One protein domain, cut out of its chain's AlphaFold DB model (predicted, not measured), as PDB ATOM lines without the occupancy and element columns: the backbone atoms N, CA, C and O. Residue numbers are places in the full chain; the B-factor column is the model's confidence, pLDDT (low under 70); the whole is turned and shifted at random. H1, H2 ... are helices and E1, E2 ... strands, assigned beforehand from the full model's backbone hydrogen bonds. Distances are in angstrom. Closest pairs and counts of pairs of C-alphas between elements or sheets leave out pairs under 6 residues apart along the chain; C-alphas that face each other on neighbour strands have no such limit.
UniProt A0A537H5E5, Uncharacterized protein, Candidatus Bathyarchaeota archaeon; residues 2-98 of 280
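Overview. This is residues 2 to 98 of the 280 residues of an uncharacterized protein of Candidatus Bathyarchaeota archaeon (UniProt A0A537H5E5). Picture a V: one arm is the long helix H1, and the other is a small parallel sheet of three strands, E1, E2 and E3, with H3 near it and grazing it. The short helix H2 and the unnamed stretch of residues 30 to 50 lie between the two arms, and residues 24 and 25 join H1 to E1 at the corner. The printed part has 97 residues, with three named helices and three named strands in the order H1 E1 H2 E2 H3 E3, of class mixed, helices and strands. The whole is compact, with a radius of gyration of the C-alphas of 13.2 A and spans of 39 by 31 by 18 A.

Arrangement. Look first at the sheet, which runs E1, residues 26 to 29, then E2, residues 62 to 65, then E3, residues 93 to 96. E1 and E2 are parallel at 18 degrees; find N 27 and O 62 2.9 A apart, within hydrogen-bond range. E2 and E3 are parallel at 19 degrees, with N 63 and O 93 2.8 A apart, also within range. H3, residues 74 to 87, is on the sheet but only grazes it, with residues 80 to 87. H2, residues 51 to 58, is only just on it, with 5 pairs of C-alphas within 10 A, and only grazes it with residues 57 to 58. E1, H2, E2 and E2, H3, E3 are strand-helix-strand units, two parallel neighbour strands with a helix between, each with a right-handed crossover. H2 and H3 only just touch, with 3 pairs of C-alphas within 8 A, about perpendicular at 83 degrees; the closest C-alphas are those of Tyr 58 and Ala 87, 6.2 A apart. H1, residues 4 to 23, touches H2 with its residues 17 to 22 alone, the same way at a steep tilt of 45 degrees; their closest C-alphas, of Ala 21 and Thr 57, are 5.6 A apart. H1 is not on the sheet and is apart from H3. In H2 and H3 every O i to N i+4 pair is within hydrogen-bond range, and in H1 15 of 16 are.

Along the chain. Find C-alpha 26 at (-3.861, -44.737, -14.215), where E1 begins; E1, E2 and E3 have four residues each. Find C-alpha 4 at (27.944, -48.769, -20.207); from there H1 runs 29.4 A to C-alpha 23. H2 measures 10.7 A, and H3 19.9 A. E3 ends at C-alpha 96, at (-6.990, -36.324, -23.671).

Size, cuts and confidence. The C-alphas farthest apart, of Pro 4 and Lys 70, are 38.8 A apart. The link from E1 to H2, 21 residues, is long. The printed part has no cut, its mean pLDDT is 96.2, and no printed residue is under 70.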
ATOM      1  N   PRO A   2      26.414 -42.912 -24.841       95.50
ATOM      2  CA  PRO A   2      26.327 -43.168 -23.404       95.50
ATOM      3  C   PRO A   2      27.392 -44.175 -22.950       95.50
ATOM      4  O   PRO A   2      27.848 -45.006 -23.736       95.50
ATOM      5  N   HIS A   3      27.838 -44.073 -21.707       96.94
ATOM      6  CA  HIS A   3      28.730 -45.039 -21.072       96.94
ATOM      7  C   HIS A   3      27.969 -46.344 -20.733       96.94
ATOM      8  O   HIS A   3      26.772 -46.267 -20.455       96.94
ATOM      9  N   PRO A   4      28.604 -47.535 -20.663       96.75
ATOM     10  CA  PRO A   4      27.944 -48.769 -20.207       96.75
ATOM     11  C   PRO A   4      27.156 -48.634 -18.897       96.75
ATOM     12  O   PRO A   4      26.046 -49.151 -18.778       96.75
ATOM     13  N   LYS A   5      27.668 -47.854 -17.935       96.75
ATOM     14  CA  LYS A   5      26.931 -47.528 -16.698       96.75
ATOM     15  C   LYS A   5      25.606 -46.802 -16.953       96.75
ATOM     16  O   LYS A   5      24.632 -47.085 -16.264       96.75
ATOM     17  N   GLU A   6      25.551 -45.897 -17.931       96.62
ATOM     18  CA  GLU A   6      24.309 -45.207 -18.312       96.62
ATOM     19  C   GLU A   6      23.306 -46.188 -18.927       96.62
ATOM     20  O   GLU A   6      22.120 -46.135 -18.607       96.62
ATOM     21  N   PHE A   7      23.774 -47.133 -19.750       96.44
ATOM     22  CA  PHE A   7      22.916 -48.183 -20.298       96.44
ATOM     23  C   PHE A   7      22.340 -49.089 -19.210       96.44
ATOM     24  O   PHE A   7      21.133 -49.337 -19.213       96.44
ATOM     25  N   LYS A   8      23.168 -49.525 -18.255       95.75
ATOM     26  CA  LYS A   8      22.717 -50.314 -17.105       95.75
ATOM     27  C   LYS A   8      21.687 -49.549 -16.269       95.75
ATOM     28  O   LYS A   8      20.598 -50.061 -16.027       95.75
ATOM     29  N   ALA A   9      21.976 -48.293 -15.922       95.56
ATOM     30  CA  ALA A   9      21.049 -47.444 -15.173       95.56
ATOM     31  C   ALA A   9      19.715 -47.234 -15.912       95.56
ATOM     32  O   ALA A   9      18.657 -47.197 -15.283       95.56
ATOM     33  N   ARG A  10      19.743 -47.137 -17.248       95.81
ATOM     34  CA  ARG A  10      18.537 -47.058 -18.080       95.81
ATOM     35  C   ARG A  10      17.715 -48.348 -18.028       95.81
ATOM     36  O   ARG A  10      16.495 -48.257 -17.929       95.81
ATOM     37  N   VAL A  11      18.347 -49.523 -18.089       95.44
ATOM     38  CA  VAL A  11      17.648 -50.818 -17.954       95.44
ATOM     39  C   VAL A  11      16.965 -50.907 -16.590       95.44
ATOM     40  O   VAL A  11      15.754 -51.104 -16.530       95.44
ATOM     41  N   GLU A  12      17.695 -50.620 -15.511       95.88
ATOM     42  CA  GLU A  12      17.142 -50.602 -14.150       95.88
ATOM     43  C   GLU A  12      16.004 -49.570 -14.005       95.88
ATOM     44  O   GLU A  12      15.016 -49.800 -13.306       95.88
ATOM     45  N   ALA A  13      16.108 -48.413 -14.670       95.19
ATOM     46  CA  ALA A  13      15.036 -47.421 -14.695       95.19
ATOM     47  C   ALA A  13      13.785 -47.937 -15.422       95.19
ATOM     48  O   ALA A  13      12.676 -47.700 -14.940       95.19
ATOM     49  N   ARG A  14      13.935 -48.665 -16.537       95.69
ATOM     50  CA  ARG A  14      12.805 -49.297 -17.237       95.69
ATOM     51  C   ARG A  14      12.129 -50.363 -16.385       95.69
ATOM     52  O   ARG A  14      10.906 -50.357 -16.309       95.69
ATOM     53  N   GLU A  15      12.892 -51.185 -15.672       95.69
ATOM     54  CA  GLU A  15      12.339 -52.164 -14.728       95.69
ATOM     55  C   GLU A  15      11.524 -51.490 -13.615       95.69
ATOM     56  O   GLU A  15      10.419 -51.929 -13.296       95.69
ATOM     57  N   ARG A  16      12.022 -50.375 -13.057       96.25
ATOM     58  CA  ARG A  16      11.274 -49.592 -12.058       96.25
ATOM     59  C   ARG A  16       9.995 -48.984 -12.631       96.25
ATOM     60  O   ARG A  16       8.976 -48.983 -11.941       96.25
ATOM     61  N   ILE A  17      10.038 -48.475 -13.865       96.31
ATOM     62  CA  ILE A  17       8.857 -47.938 -14.559       96.31
ATOM     63  C   ILE A  17       7.818 -49.042 -14.766       96.31
ATOM     64  O   ILE A  17       6.654 -48.830 -14.437       96.31
ATOM     65  N   ASP A  18       8.224 -50.220 -15.238       94.75
ATOM     66  CA  ASP A  18       7.319 -51.354 -15.445       94.75
ATOM     67  C   ASP A  18       6.703 -51.838 -14.127       94.75
ATOM     68  O   ASP A  18       5.489 -52.014 -14.045       94.75
ATOM     69  N   ALA A  19       7.507 -51.976 -13.069       96.62
ATOM     70  CA  ALA A  19       7.020 -52.382 -11.750       96.62
ATOM     71  C   ALA A  19       6.045 -51.358 -11.136       96.62
ATOM     72  O   ALA A  19       5.117 -51.726 -10.410       96.62
ATOM     73  N   ALA A  20       6.244 -50.063 -11.406       97.12
ATOM     74  CA  ALA A  20       5.300 -49.021 -11.018       97.12
ATOM     75  C   ALA A  20       4.021 -49.078 -11.869       97.12
ATOM     76  O   ALA A  20       2.919 -49.004 -11.325       97.12
ATOM     77  N   ALA A  21       4.159 -49.260 -13.184       96.62
ATOM     78  CA  ALA A  21       3.042 -49.367 -14.115       96.62
ATOM     79  C   ALA A  21       2.155 -50.579 -13.806       96.62
ATOM     80  O   ALA A  21       0.934 -50.450 -13.833       96.62
ATOM     81  N   GLU A  22       2.731 -51.726 -13.437       96.44
ATOM     82  CA  GLU A  22       1.993 -52.932 -13.043       96.44
ATOM     83  C   GLU A  22       1.005 -52.644 -11.902       96.44
ATOM     84  O   GLU A  22      -0.171 -52.996 -11.999       96.44
ATOM     85  N   LYS A  23       1.457 -51.905 -10.881       97.31
ATOM     86  CA  LYS A  23       0.658 -51.505  -9.709       97.31
ATOM     87  C   LYS A  23      -0.308 -50.354  -9.993       97.31
ATOM     88  O   LYS A  23      -1.257 -50.147  -9.238       97.31
ATOM     89  N   ALA A  24      -0.061 -49.577 -11.043       97.31
ATOM     90  CA  ALA A  24      -0.868 -48.419 -11.387       97.31
ATOM     91  C   ALA A  24      -2.139 -48.823 -12.149       97.31
ATOM     92  O   ALA A  24      -2.108 -49.659 -13.052       97.31
ATOM     93  N   ARG A  25      -3.261 -48.171 -11.831       97.44
ATOM     94  CA  ARG A  25      -4.476 -48.192 -12.666       97.44
ATOM     95  C   ARG A  25      -4.450 -47.099 -13.739       97.44
ATOM     96  O   ARG A  25      -4.937 -47.301 -14.848       97.44
ATOM     97  N   VAL A  26      -3.894 -45.943 -13.386       98.31
ATOM     98  CA  VAL A  26      -3.861 -44.737 -14.215       98.31
ATOM     99  C   VAL A  26      -2.411 -44.409 -14.552       98.31
ATOM    100  O   VAL A  26      -1.564 -44.406 -13.663       98.31
ATOM    101  N   VAL A  27      -2.138 -44.115 -15.822       98.31
ATOM    102  CA  VAL A  27      -0.838 -43.621 -16.295       98.31
ATOM    103  C   VAL A  27      -1.045 -42.258 -16.940       98.31
ATOM    104  O   VAL A  27      -1.946 -42.087 -17.761       98.31
ATOM    105  N   THR A  28      -0.216 -41.283 -16.575       98.50
ATOM    106  CA  THR A  28      -0.305 -39.921 -17.107       98.50
ATOM    107  C   THR A  28       0.841 -39.643 -18.074       98.50
ATOM    108  O   THR A  28       1.954 -40.127 -17.881       98.50
ATOM    109  N   ILE A  29       0.570 -38.884 -19.139       98.44
ATOM    110  CA  ILE A  29       1.573 -38.495 -20.143       98.44
ATOM    111  C   ILE A  29       1.557 -36.977 -20.277       98.44
ATOM    112  O   ILE A  29       0.616 -36.405 -20.834       98.44
ATOM    113  N   SER A  30       2.601 -36.326 -19.760       98.19
ATOM    114  CA  SER A  30       2.681 -34.862 -19.703       98.19
ATOM    115  C   SER A  30       2.888 -34.223 -21.071       98.19
ATOM    116  O   SER A  30       2.344 -33.156 -21.344       98.19
ATOM    117  N   HIS A  31       3.687 -34.858 -21.929       97.56
ATOM    118  CA  HIS A  31       3.961 -34.433 -23.297       97.56
ATOM    119  C   HIS A  31       4.683 -35.550 -24.070       97.56
ATOM    120  O   HIS A  31       4.877 -36.651 -23.559       97.56
ATOM    121  N   TYR A  32       5.060 -35.281 -25.320       97.19
ATOM    122  CA  TYR A  32       5.511 -36.299 -26.272       97.19
ATOM    123  C   TYR A  32       6.994 -36.187 -26.619       97.19
ATOM    124  O   TYR A  32       7.393 -36.498 -27.741       97.19
ATOM    125  N   HIS A  33       7.819 -35.708 -25.687       95.50
ATOM    126  CA  HIS A  33       9.254 -35.974 -25.743       95.50
ATOM    127  C   HIS A  33       9.522 -37.440 -25.399       95.50
ATOM    128  O   HIS A  33       8.802 -38.046 -24.609       95.50
ATOM    129  N   ASN A  34      10.519 -38.034 -26.053       93.94
ATOM    130  CA  ASN A  34      10.680 -39.488 -26.071       93.94
ATOM    131  C   ASN A  34      11.018 -40.075 -24.691       93.94
ATOM    132  O   ASN A  34      10.747 -41.241 -24.434       93.94
ATOM    133  N   ASP A  35      11.611 -39.268 -23.821       94.00
ATOM    134  CA  ASP A  35      11.959 -39.571 -22.438       94.00
ATOM    135  C   ASP A  35      10.794 -39.369 -21.448       94.00
ATOM    136  O   ASP A  35      10.942 -39.670 -20.268       94.00
ATOM    137  N   HIS A  36       9.613 -38.947 -21.922       96.25
ATOM    138  CA  HIS A  36       8.411 -38.719 -21.100       96.25
ATOM    139  C   HIS A  36       7.271 -39.705 -21.381       96.25
ATOM    140  O   HIS A  36       6.189 -39.599 -20.804       96.25
ATOM    141  N   HIS A  37       7.507 -40.679 -22.257       96.00
ATOM    142  CA  HIS A  37       6.623 -41.818 -22.465       96.00
ATOM    143  C   HIS A  37       7.445 -43.058 -22.854       96.00
ATOM    144  O   HIS A  37       8.665 -42.993 -22.997       96.00
ATOM    145  N   THR A  38       6.793 -44.208 -23.022       96.12
ATOM    146  CA  THR A  38       7.413 -45.433 -23.551       96.12
ATOM    147  C   THR A  38       6.957 -45.628 -25.002       96.12
ATOM    148  O   THR A  38       5.875 -46.177 -25.235       96.12
ATOM    149  N   PRO A  39       7.710 -45.146 -26.011       94.56
ATOM    150  CA  PRO A  39       7.376 -45.398 -27.410       94.56
ATOM    151  C   PRO A  39       7.291 -46.887 -27.759       94.56
ATOM    152  O   PRO A  39       7.919 -47.728 -27.124       94.56
ATOM    153  N   ASN A  40       6.547 -47.196 -28.819       94.62
ATOM    154  CA  ASN A  40       6.318 -48.558 -29.305       94.62
ATOM    155  C   ASN A  40       7.298 -48.997 -30.404       94.62
ATOM    156  O   ASN A  40       6.977 -49.895 -31.177       94.62
ATOM    157  N   TYR A  41       8.445 -48.333 -30.526       93.69
ATOM    158  CA  TYR A  41       9.490 -48.690 -31.482       93.69
ATOM    159  C   TYR A  41      10.756 -49.122 -30.748       93.69
ATOM    160  O   TYR A  41      10.991 -48.746 -29.593       93.69
ATOM    161  N   VAL A  42      11.553 -49.925 -31.446       94.25
ATOM    162  CA  VAL A  42      12.846 -50.393 -30.963       94.25
ATOM    163  C   VAL A  42      13.832 -49.226 -30.976       94.25
ATOM    164  O   VAL A  42      14.015 -48.583 -32.006       94.25
ATOM    165  N   ASP A  43      14.415 -48.925 -29.819       94.44
ATOM    166  CA  ASP A  43      15.502 -47.951 -29.677       94.44
ATOM    167  C   ASP A  43      16.481 -48.450 -28.609       94.44
ATOM    168  O   ASP A  43      16.304 -48.187 -27.412       94.44
ATOM    169  N   PRO A  44      17.505 -49.214 -29.014       92.31
ATOM    170  CA  PRO A  44      18.452 -49.797 -28.083       92.31
ATOM    171  C   PRO A  44      19.460 -48.777 -27.555       92.31
ATOM    172  O   PRO A  44      20.007 -48.986 -26.470       92.31
ATOM    173  N   VAL A  45      19.694 -47.666 -28.260       93.81
ATOM    174  CA  VAL A  45      20.778 -46.721 -27.955       93.81
ATOM    175  C   VAL A  45      20.335 -45.678 -26.936       93.81
ATOM    176  O   VAL A  45      21.038 -45.429 -25.961       93.81
ATOM    177  N   TRP A  46      19.161 -45.080 -27.113       93.50
ATOM    178  CA  TRP A  46      18.759 -43.926 -26.310       93.50
ATOM    179  C   TRP A  46      17.705 -44.316 -25.287       93.50
ATOM    180  O   TRP A  46      17.939 -44.220 -24.085       93.50
ATOM    181  N   LEU A  47      16.571 -44.843 -25.740       93.94
ATOM    182  CA  LEU A  47      15.386 -44.981 -24.887       93.94
ATOM    183  C   LEU A  47      15.263 -46.339 -24.200       93.94
ATOM    184  O   LEU A  47      14.637 -46.426 -23.140       93.94
ATOM    185  N   GLY A  48      15.847 -47.381 -24.785       93.69
ATOM    186  CA  GLY A  48      15.762 -48.752 -24.291       93.69
ATOM    187  C   GLY A  48      14.350 -49.291 -24.416       93.69
ATOM    188  O   GLY A  48      13.854 -49.911 -23.482       93.69
ATOM    189  N   THR A  49      13.674 -48.962 -25.517       94.00
ATOM    190  CA  THR A  49      12.261 -49.285 -25.731       94.00
ATOM    191  C   THR A  49      12.076 -50.329 -26.806       94.00
ATOM    192  O   THR A  49      12.927 -50.504 -27.673       94.00
ATOM    193  N   SER A  50      10.935 -51.008 -26.733       94.56
ATOM    194  CA  SER A  50      10.447 -51.951 -27.731       94.56
ATOM    195  C   SER A  50       8.909 -51.939 -27.734       94.56
ATOM    196  O   SER A  50       8.300 -51.429 -26.780       94.56
ATOM    197  N   PRO A  51       8.253 -52.493 -28.770       95.31
ATOM    198  CA  PRO A  51       6.803 -52.684 -28.773       95.31
ATOM    199  C   PRO A  51       6.290 -53.442 -27.538       95.31
ATOM    200  O   PRO A  51       5.288 -53.039 -26.953       95.31
ATOM    201  N   GLU A  52       7.000 -54.486 -27.106       95.44
ATOM    202  CA  GLU A  52       6.635 -55.339 -25.967       95.44
ATOM    203  C   GLU A  52       6.729 -54.577 -24.643       95.44
ATOM    204  O   GLU A  52       5.881 -54.730 -23.764       95.44
ATOM    205  N   LEU A  53       7.750 -53.724 -24.492       94.50
ATOM    206  CA  LEU A  53       7.872 -52.849 -23.327       94.50
ATOM    207  C   LEU A  53       6.722 -51.839 -23.283       94.50
ATOM    208  O   LEU A  53       6.081 -51.687 -22.250       94.50
ATOM    209  N   SER A  54       6.422 -51.198 -24.417       96.38
ATOM    210  CA  SER A  54       5.306 -50.253 -24.528       96.38
ATOM    211  C   SER A  54       3.974 -50.917 -24.174       96.38
ATOM    212  O   SER A  54       3.218 -50.403 -23.354       96.38
ATOM    213  N   GLU A  55       3.712 -52.100 -24.726       96.62
ATOM    214  CA  GLU A  55       2.536 -52.891 -24.386       96.62
ATOM    215  C   GLU A  55       2.467 -53.178 -22.883       96.62
ATOM    216  O   GLU A  55       1.459 -52.866 -22.254       96.62
ATOM    217  N   ARG A  56       3.533 -53.721 -22.293       96.00
ATOM    218  CA  ARG A  56       3.592 -54.040 -20.860       96.00
ATOM    219  C   ARG A  56       3.336 -52.819 -19.976       96.00
ATOM    220  O   ARG A  56       2.586 -52.933 -19.010       96.00
ATOM    221  N   THR A  57       3.892 -51.656 -20.319       96.62
ATOM    222  CA  THR A  57       3.666 -50.411 -19.570       96.62
ATOM    223  C   THR A  57       2.190 -49.973 -19.609       96.62
ATOM    224  O   THR A  57       1.673 -49.456 -18.620       96.62
ATOM    225  N   TYR A  58       1.493 -50.160 -20.737       97.94
ATOM    226  CA  TYR A  58       0.181 -49.538 -20.988       97.94
ATOM    227  C   TYR A  58      -1.019 -50.491 -20.998       97.94
ATOM    228  O   TYR A  58      -2.167 -50.037 -20.992       97.94
ATOM    229  N   ARG A  59      -0.786 -51.804 -20.993       97.75
ATOM    230  CA  ARG A  59      -1.833 -52.827 -21.045       97.75
ATOM    231  C   ARG A  59      -2.795 -52.711 -19.860       97.75
ATOM    232  O   ARG A  59      -2.388 -52.729 -18.700       97.75
ATOM    233  N   GLY A  60      -4.086 -52.606 -20.171       98.19
ATOM    234  CA  GLY A  60      -5.172 -52.510 -19.193       98.19
ATOM    235  C   GLY A  60      -5.157 -51.228 -18.357       98.19
ATOM    236  O   GLY A  60      -5.767 -51.202 -17.294       98.19
ATOM    237  N   LYS A  61      -4.434 -50.182 -18.782       98.38
ATOM    238  CA  LYS A  61      -4.344 -48.912 -18.046       98.38
ATOM    239  C   LYS A  61      -5.351 -47.892 -18.555       98.38
ATOM    240  O   LYS A  61      -5.708 -47.888 -19.733       98.38
ATOM    241  N   ILE A  62      -5.749 -46.977 -17.676       98.69
ATOM    242  CA  ILE A  62      -6.395 -45.723 -18.062       98.69
ATOM    243  C   ILE A  62      -5.283 -44.710 -18.332       98.69
ATOM    244  O   ILE A  62      -4.554 -44.320 -17.421       98.69
ATOM    245  N   ILE A  63      -5.133 -44.297 -19.584       98.69
ATOM    246  CA  ILE A  63      -4.104 -43.350 -20.008       98.69
ATOM    247  C   ILE A  63      -4.715 -41.956 -20.093       98.69
ATOM    248  O   ILE A  63      -5.610 -41.717 -20.902       98.69
ATOM    249  N   LEU A  64      -4.198 -41.037 -19.279       98.75
ATOM    250  CA  LEU A  64      -4.556 -39.619 -19.284       98.75
ATOM    251  C   LEU A  64      -3.390 -38.838 -19.890       98.75
ATOM    252  O   LEU A  64      -2.369 -38.610 -19.241       98.75
ATOM    253  N   ALA A  65      -3.506 -38.480 -21.162       98.44
ATOM    254  CA  ALA A  65      -2.404 -37.907 -21.926       98.44
ATOM    255  C   ALA A  65      -2.703 -36.479 -22.371       98.44
ATOM    256  O   ALA A  65      -3.850 -36.129 -22.648       98.44
ATOM    257  N   LYS A  66      -1.652 -35.674 -22.527       98.38
ATOM    258  CA  LYS A  66      -1.755 -34.365 -23.173       98.38
ATOM    259  C   LYS A  66      -2.445 -34.465 -24.541       98.38
ATOM    260  O   LYS A  66      -2.117 -35.351 -25.328       98.38
ATOM    261  N   ASP A  67      -3.347 -33.551 -24.897       98.06
ATOM    262  CA  ASP A  67      -3.937 -33.532 -26.242       98.06
ATOM    263  C   ASP A  67      -2.841 -33.277 -27.293       98.06
ATOM    264  O   ASP A  67      -2.182 -32.230 -27.320       98.06
ATOM    265  N   PHE A  68      -2.646 -34.245 -28.192       96.31
ATOM    266  CA  PHE A  68      -1.656 -34.160 -29.264       96.31
ATOM    267  C   PHE A  68      -2.108 -33.280 -30.443       96.31
ATOM    268  O   PHE A  68      -1.412 -33.201 -31.455       96.31
ATOM    269  N   ARG A  69      -3.271 -32.623 -30.350       96.06
ATOM    270  CA  ARG A  69      -3.849 -31.783 -31.415       96.06
ATOM    271  C   ARG A  69      -3.859 -30.292 -31.074       96.06
ATOM    272  O   ARG A  69      -3.941 -29.477 -31.998       96.06
ATOM    273  N   LYS A  70      -3.768 -29.934 -29.790       94.00
ATOM    274  CA  LYS A  70      -3.878 -28.561 -29.266       94.00
ATOM    275  C   LYS A  70      -2.628 -28.180 -28.480       94.00
ATOM    276  O   LYS A  70      -2.035 -29.051 -27.852       94.00
ATOM    277  N   LYS A  71      -2.248 -26.890 -28.520       93.38
ATOM    278  CA  LYS A  71      -1.057 -26.341 -27.835       93.38
ATOM    279  C   LYS A  71       0.115 -27.323 -27.935       93.38
ATOM    280  O   LYS A  71       0.500 -27.960 -26.960       93.38
ATOM    281  N   ILE A  72       0.559 -27.589 -29.161       94.06
ATOM    282  CA  ILE A  72       1.564 -28.611 -29.455       94.06
ATOM    283  C   ILE A  72       2.339 -28.252 -30.720       94.06
ATOM    284  O   ILE A  72       1.752 -27.752 -31.683       94.06
ATOM    285  N   ASN A  73       3.641 -28.536 -30.741       93.19
ATOM    286  CA  ASN A  73       4.458 -28.363 -31.941       93.19
ATOM    287  C   ASN A  73       4.322 -29.559 -32.908       93.19
ATOM    288  O   ASN A  73       3.778 -30.613 -32.566       93.19
ATOM    289  N   THR A  74       4.823 -29.412 -34.136       93.06
ATOM    290  CA  THR A  74       4.687 -30.424 -35.200       93.06
ATOM    291  C   THR A  74       5.327 -31.767 -34.837       93.06
ATOM    292  O   THR A  74       4.728 -32.821 -35.064       93.06
ATOM    293  N   ALA A  75       6.521 -31.751 -34.237       92.56
ATOM    294  CA  ALA A  75       7.240 -32.972 -33.873       92.56
ATOM    295  C   ALA A  75       6.509 -33.755 -32.772       92.56
ATOM    296  O   ALA A  75       6.334 -34.970 -32.871       92.56
ATOM    297  N   GLN A  76       6.045 -33.058 -31.734       95.44
ATOM    298  CA  GLN A  76       5.257 -33.641 -30.654       95.44
ATOM    299  C   GLN A  76       3.871 -34.096 -31.137       95.44
ATOM    300  O   GLN A  76       3.420 -35.153 -30.717       95.44
ATOM    301  N   ARG A  77       3.227 -33.391 -32.082       96.50
ATOM    302  CA  ARG A  77       1.960 -33.825 -32.710       96.50
ATOM    303  C   ARG A  77       2.105 -35.185 -33.385       96.50
ATOM    304  O   ARG A  77       1.287 -36.073 -33.158       96.50
ATOM    305  N   ARG A  78       3.160 -35.362 -34.191       96.38
ATOM    306  CA  ARG A  78       3.456 -36.645 -34.847       96.38
ATOM    307  C   ARG A  78       3.698 -37.746 -33.816       96.38
ATOM    308  O   ARG A  78       3.099 -38.812 -33.926       96.38
ATOM    309  N   ARG A  79       4.539 -37.482 -32.811       96.69
ATOM    310  CA  ARG A  79       4.840 -38.453 -31.747       96.69
ATOM    311  C   ARG A  79       3.610 -38.826 -30.929       96.69
ATOM    312  O   ARG A  79       3.388 -40.009 -30.710       96.69
ATOM    313  N   GLY A  80       2.772 -37.860 -30.563       97.31
ATOM    314  CA  GLY A  80       1.537 -38.111 -29.827       97.31
ATOM    315  C   GLY A  80       0.499 -38.887 -30.627       97.31
ATOM    316  O   GLY A  80      -0.137 -39.788 -30.086       97.31
ATOM    317  N   TRP A  81       0.388 -38.630 -31.935       97.31
ATOM    318  CA  TRP A  81      -0.437 -39.459 -32.813       97.31
ATOM    319  C   TRP A  81       0.074 -40.907 -32.869       97.31
ATOM    320  O   TRP A  81      -0.708 -41.828 -32.642       97.31
ATOM    321  N   MET A  82       1.379 -41.112 -33.099       96.50
ATOM    322  CA  MET A  82       1.990 -42.451 -33.110       96.50
ATOM    323  C   MET A  82       1.799 -43.173 -31.770       96.50
ATOM    324  O   MET A  82       1.406 -44.337 -31.744       96.50
ATOM    325  N   PHE A  83       2.021 -42.463 -30.662       97.25
ATOM    326  CA  PHE A  83       1.831 -42.978 -29.313       97.25
ATOM    327  C   PHE A  83       0.388 -43.421 -29.073       97.25
ATOM    328  O   PHE A  83       0.175 -44.554 -28.652       97.25
ATOM    329  N   LYS A  84      -0.607 -42.581 -29.398       97.12
ATOM    330  CA  LYS A  84      -2.021 -42.952 -29.260       97.12
ATOM    331  C   LYS A  84      -2.345 -44.210 -30.060       97.12
ATOM    332  O   LYS A  84      -2.940 -45.127 -29.510       97.12
ATOM    333  N   GLN A  85      -1.936 -44.266 -31.331       95.56
ATOM    334  CA  GLN A  85      -2.189 -45.427 -32.196       95.56
ATOM    335  C   GLN A  85      -1.616 -46.728 -31.620       95.56
ATOM    336  O   GLN A  85      -2.164 -47.801 -31.865       95.56
ATOM    337  N   ALA A  86      -0.512 -46.648 -30.882       94.62
ATOM    338  CA  ALA A  86       0.104 -47.805 -30.255       94.62
ATOM    339  C   ALA A  86      -0.537 -48.163 -28.909       94.62
ATOM    340  O   ALA A  86      -0.934 -49.306 -28.707       94.62
ATOM    341  N   ALA A  87      -0.648 -47.190 -28.005       95.06
ATOM    342  CA  ALA A  87      -1.066 -47.413 -26.627       95.06
ATOM    343  C   ALA A  87      -2.564 -47.739 -26.507       95.06
ATOM    344  O   ALA A  87      -2.946 -48.584 -25.704       95.06
ATOM    345  N   GLU A  88      -3.417 -47.129 -27.340       94.69
ATOM    346  CA  GLU A  88      -4.873 -47.345 -27.312       94.69
ATOM    347  C   GLU A  88      -5.274 -48.788 -27.655       94.69
ATOM    348  O   GLU A  88      -6.337 -49.238 -27.244       94.69
ATOM    349  N   LYS A  89      -4.414 -49.547 -28.349       95.31
ATOM    350  CA  LYS A  89      -4.651 -50.972 -28.646       95.31
ATOM    351  C   LYS A  89      -4.686 -51.844 -27.392       95.31
ATOM    352  O   LYS A  89      -5.308 -52.902 -27.403       95.31
ATOM    353  N   TRP A  90      -3.970 -51.429 -26.350       95.62
ATOM    354  CA  TRP A  90      -3.749 -52.228 -25.146       95.62
ATOM    355  C   TRP A  90      -4.336 -51.587 -23.891       95.62
ATOM    356  O   TRP A  90      -4.593 -52.298 -22.921       95.62
ATOM    357  N   ALA A  91      -4.533 -50.269 -23.898       97.75
ATOM    358  CA  ALA A  91      -5.132 -49.521 -22.804       97.75
ATOM    359  C   ALA A  91      -6.591 -49.943 -22.554       97.75
ATOM    360  O   ALA A  91      -7.323 -50.268 -23.484       97.75
ATOM    361  N   GLU A  92      -7.034 -49.866 -21.298       98.19
ATOM    362  CA  GLU A  92      -8.465 -49.928 -20.957       98.19
ATOM    363  C   GLU A  92      -9.187 -48.702 -21.530       98.19
ATOM    364  O   GLU A  92     -10.290 -48.795 -22.067       98.19
ATOM    365  N   LYS A  93      -8.547 -47.533 -21.414       98.19
ATOM    366  CA  LYS A  93      -9.085 -46.256 -21.874       98.19
ATOM    367  C   LYS A  93      -7.952 -45.294 -22.208       98.19
ATOM    368  O   LYS A  93      -6.958 -45.242 -21.490       98.19
ATOM    369  N   PHE A  94      -8.122 -44.493 -23.256       98.38
ATOM    370  CA  PHE A  94      -7.210 -43.403 -23.603       98.38
ATOM    371  C   PHE A  94      -7.985 -42.085 -23.654       98.38
ATOM    372  O   PHE A  94      -8.930 -41.948 -24.430       98.38
ATOM    373  N   GLU A  95      -7.577 -41.095 -22.862       98.25
ATOM    374  CA  GLU A  95      -8.237 -39.794 -22.800       98.25
ATOM    375  C   GLU A  95      -7.251 -38.635 -22.930       98.25
ATOM    376  O   GLU A  95      -6.196 -38.615 -22.298       98.25
ATOM    377  N   ALA A  96      -7.639 -37.628 -23.718       98.25
ATOM    378  CA  ALA A  96      -6.990 -36.324 -23.671       98.25
ATOM    379  C   ALA A  96      -7.314 -35.653 -22.328       98.25
ATOM    380  O   ALA A  96      -8.489 -35.611 -21.949       98.25
ATOM    381  N   ALA A  97      -6.294 -35.156 -21.634       98.50
ATOM    382  CA  ALA A  97      -6.387 -34.687 -20.255       98.50
ATOM    383  C   ALA A  97      -6.361 -33.154 -20.102       98.50
ATOM    384  O   ALA A  97      -6.797 -32.667 -19.068       98.50
ATOM    385  N   ASP A  98      -5.913 -32.401 -21.116       98.44
ATOM    386  CA  ASP A  98      -5.812 -30.930 -21.103       98.44
ATOM    387  C   ASP A  98      -7.074 -30.258 -20.522       98.44
ATOM    388  O   ASP A  98      -8.162 -30.401 -21.084       98.44
TER     389      ASP A  98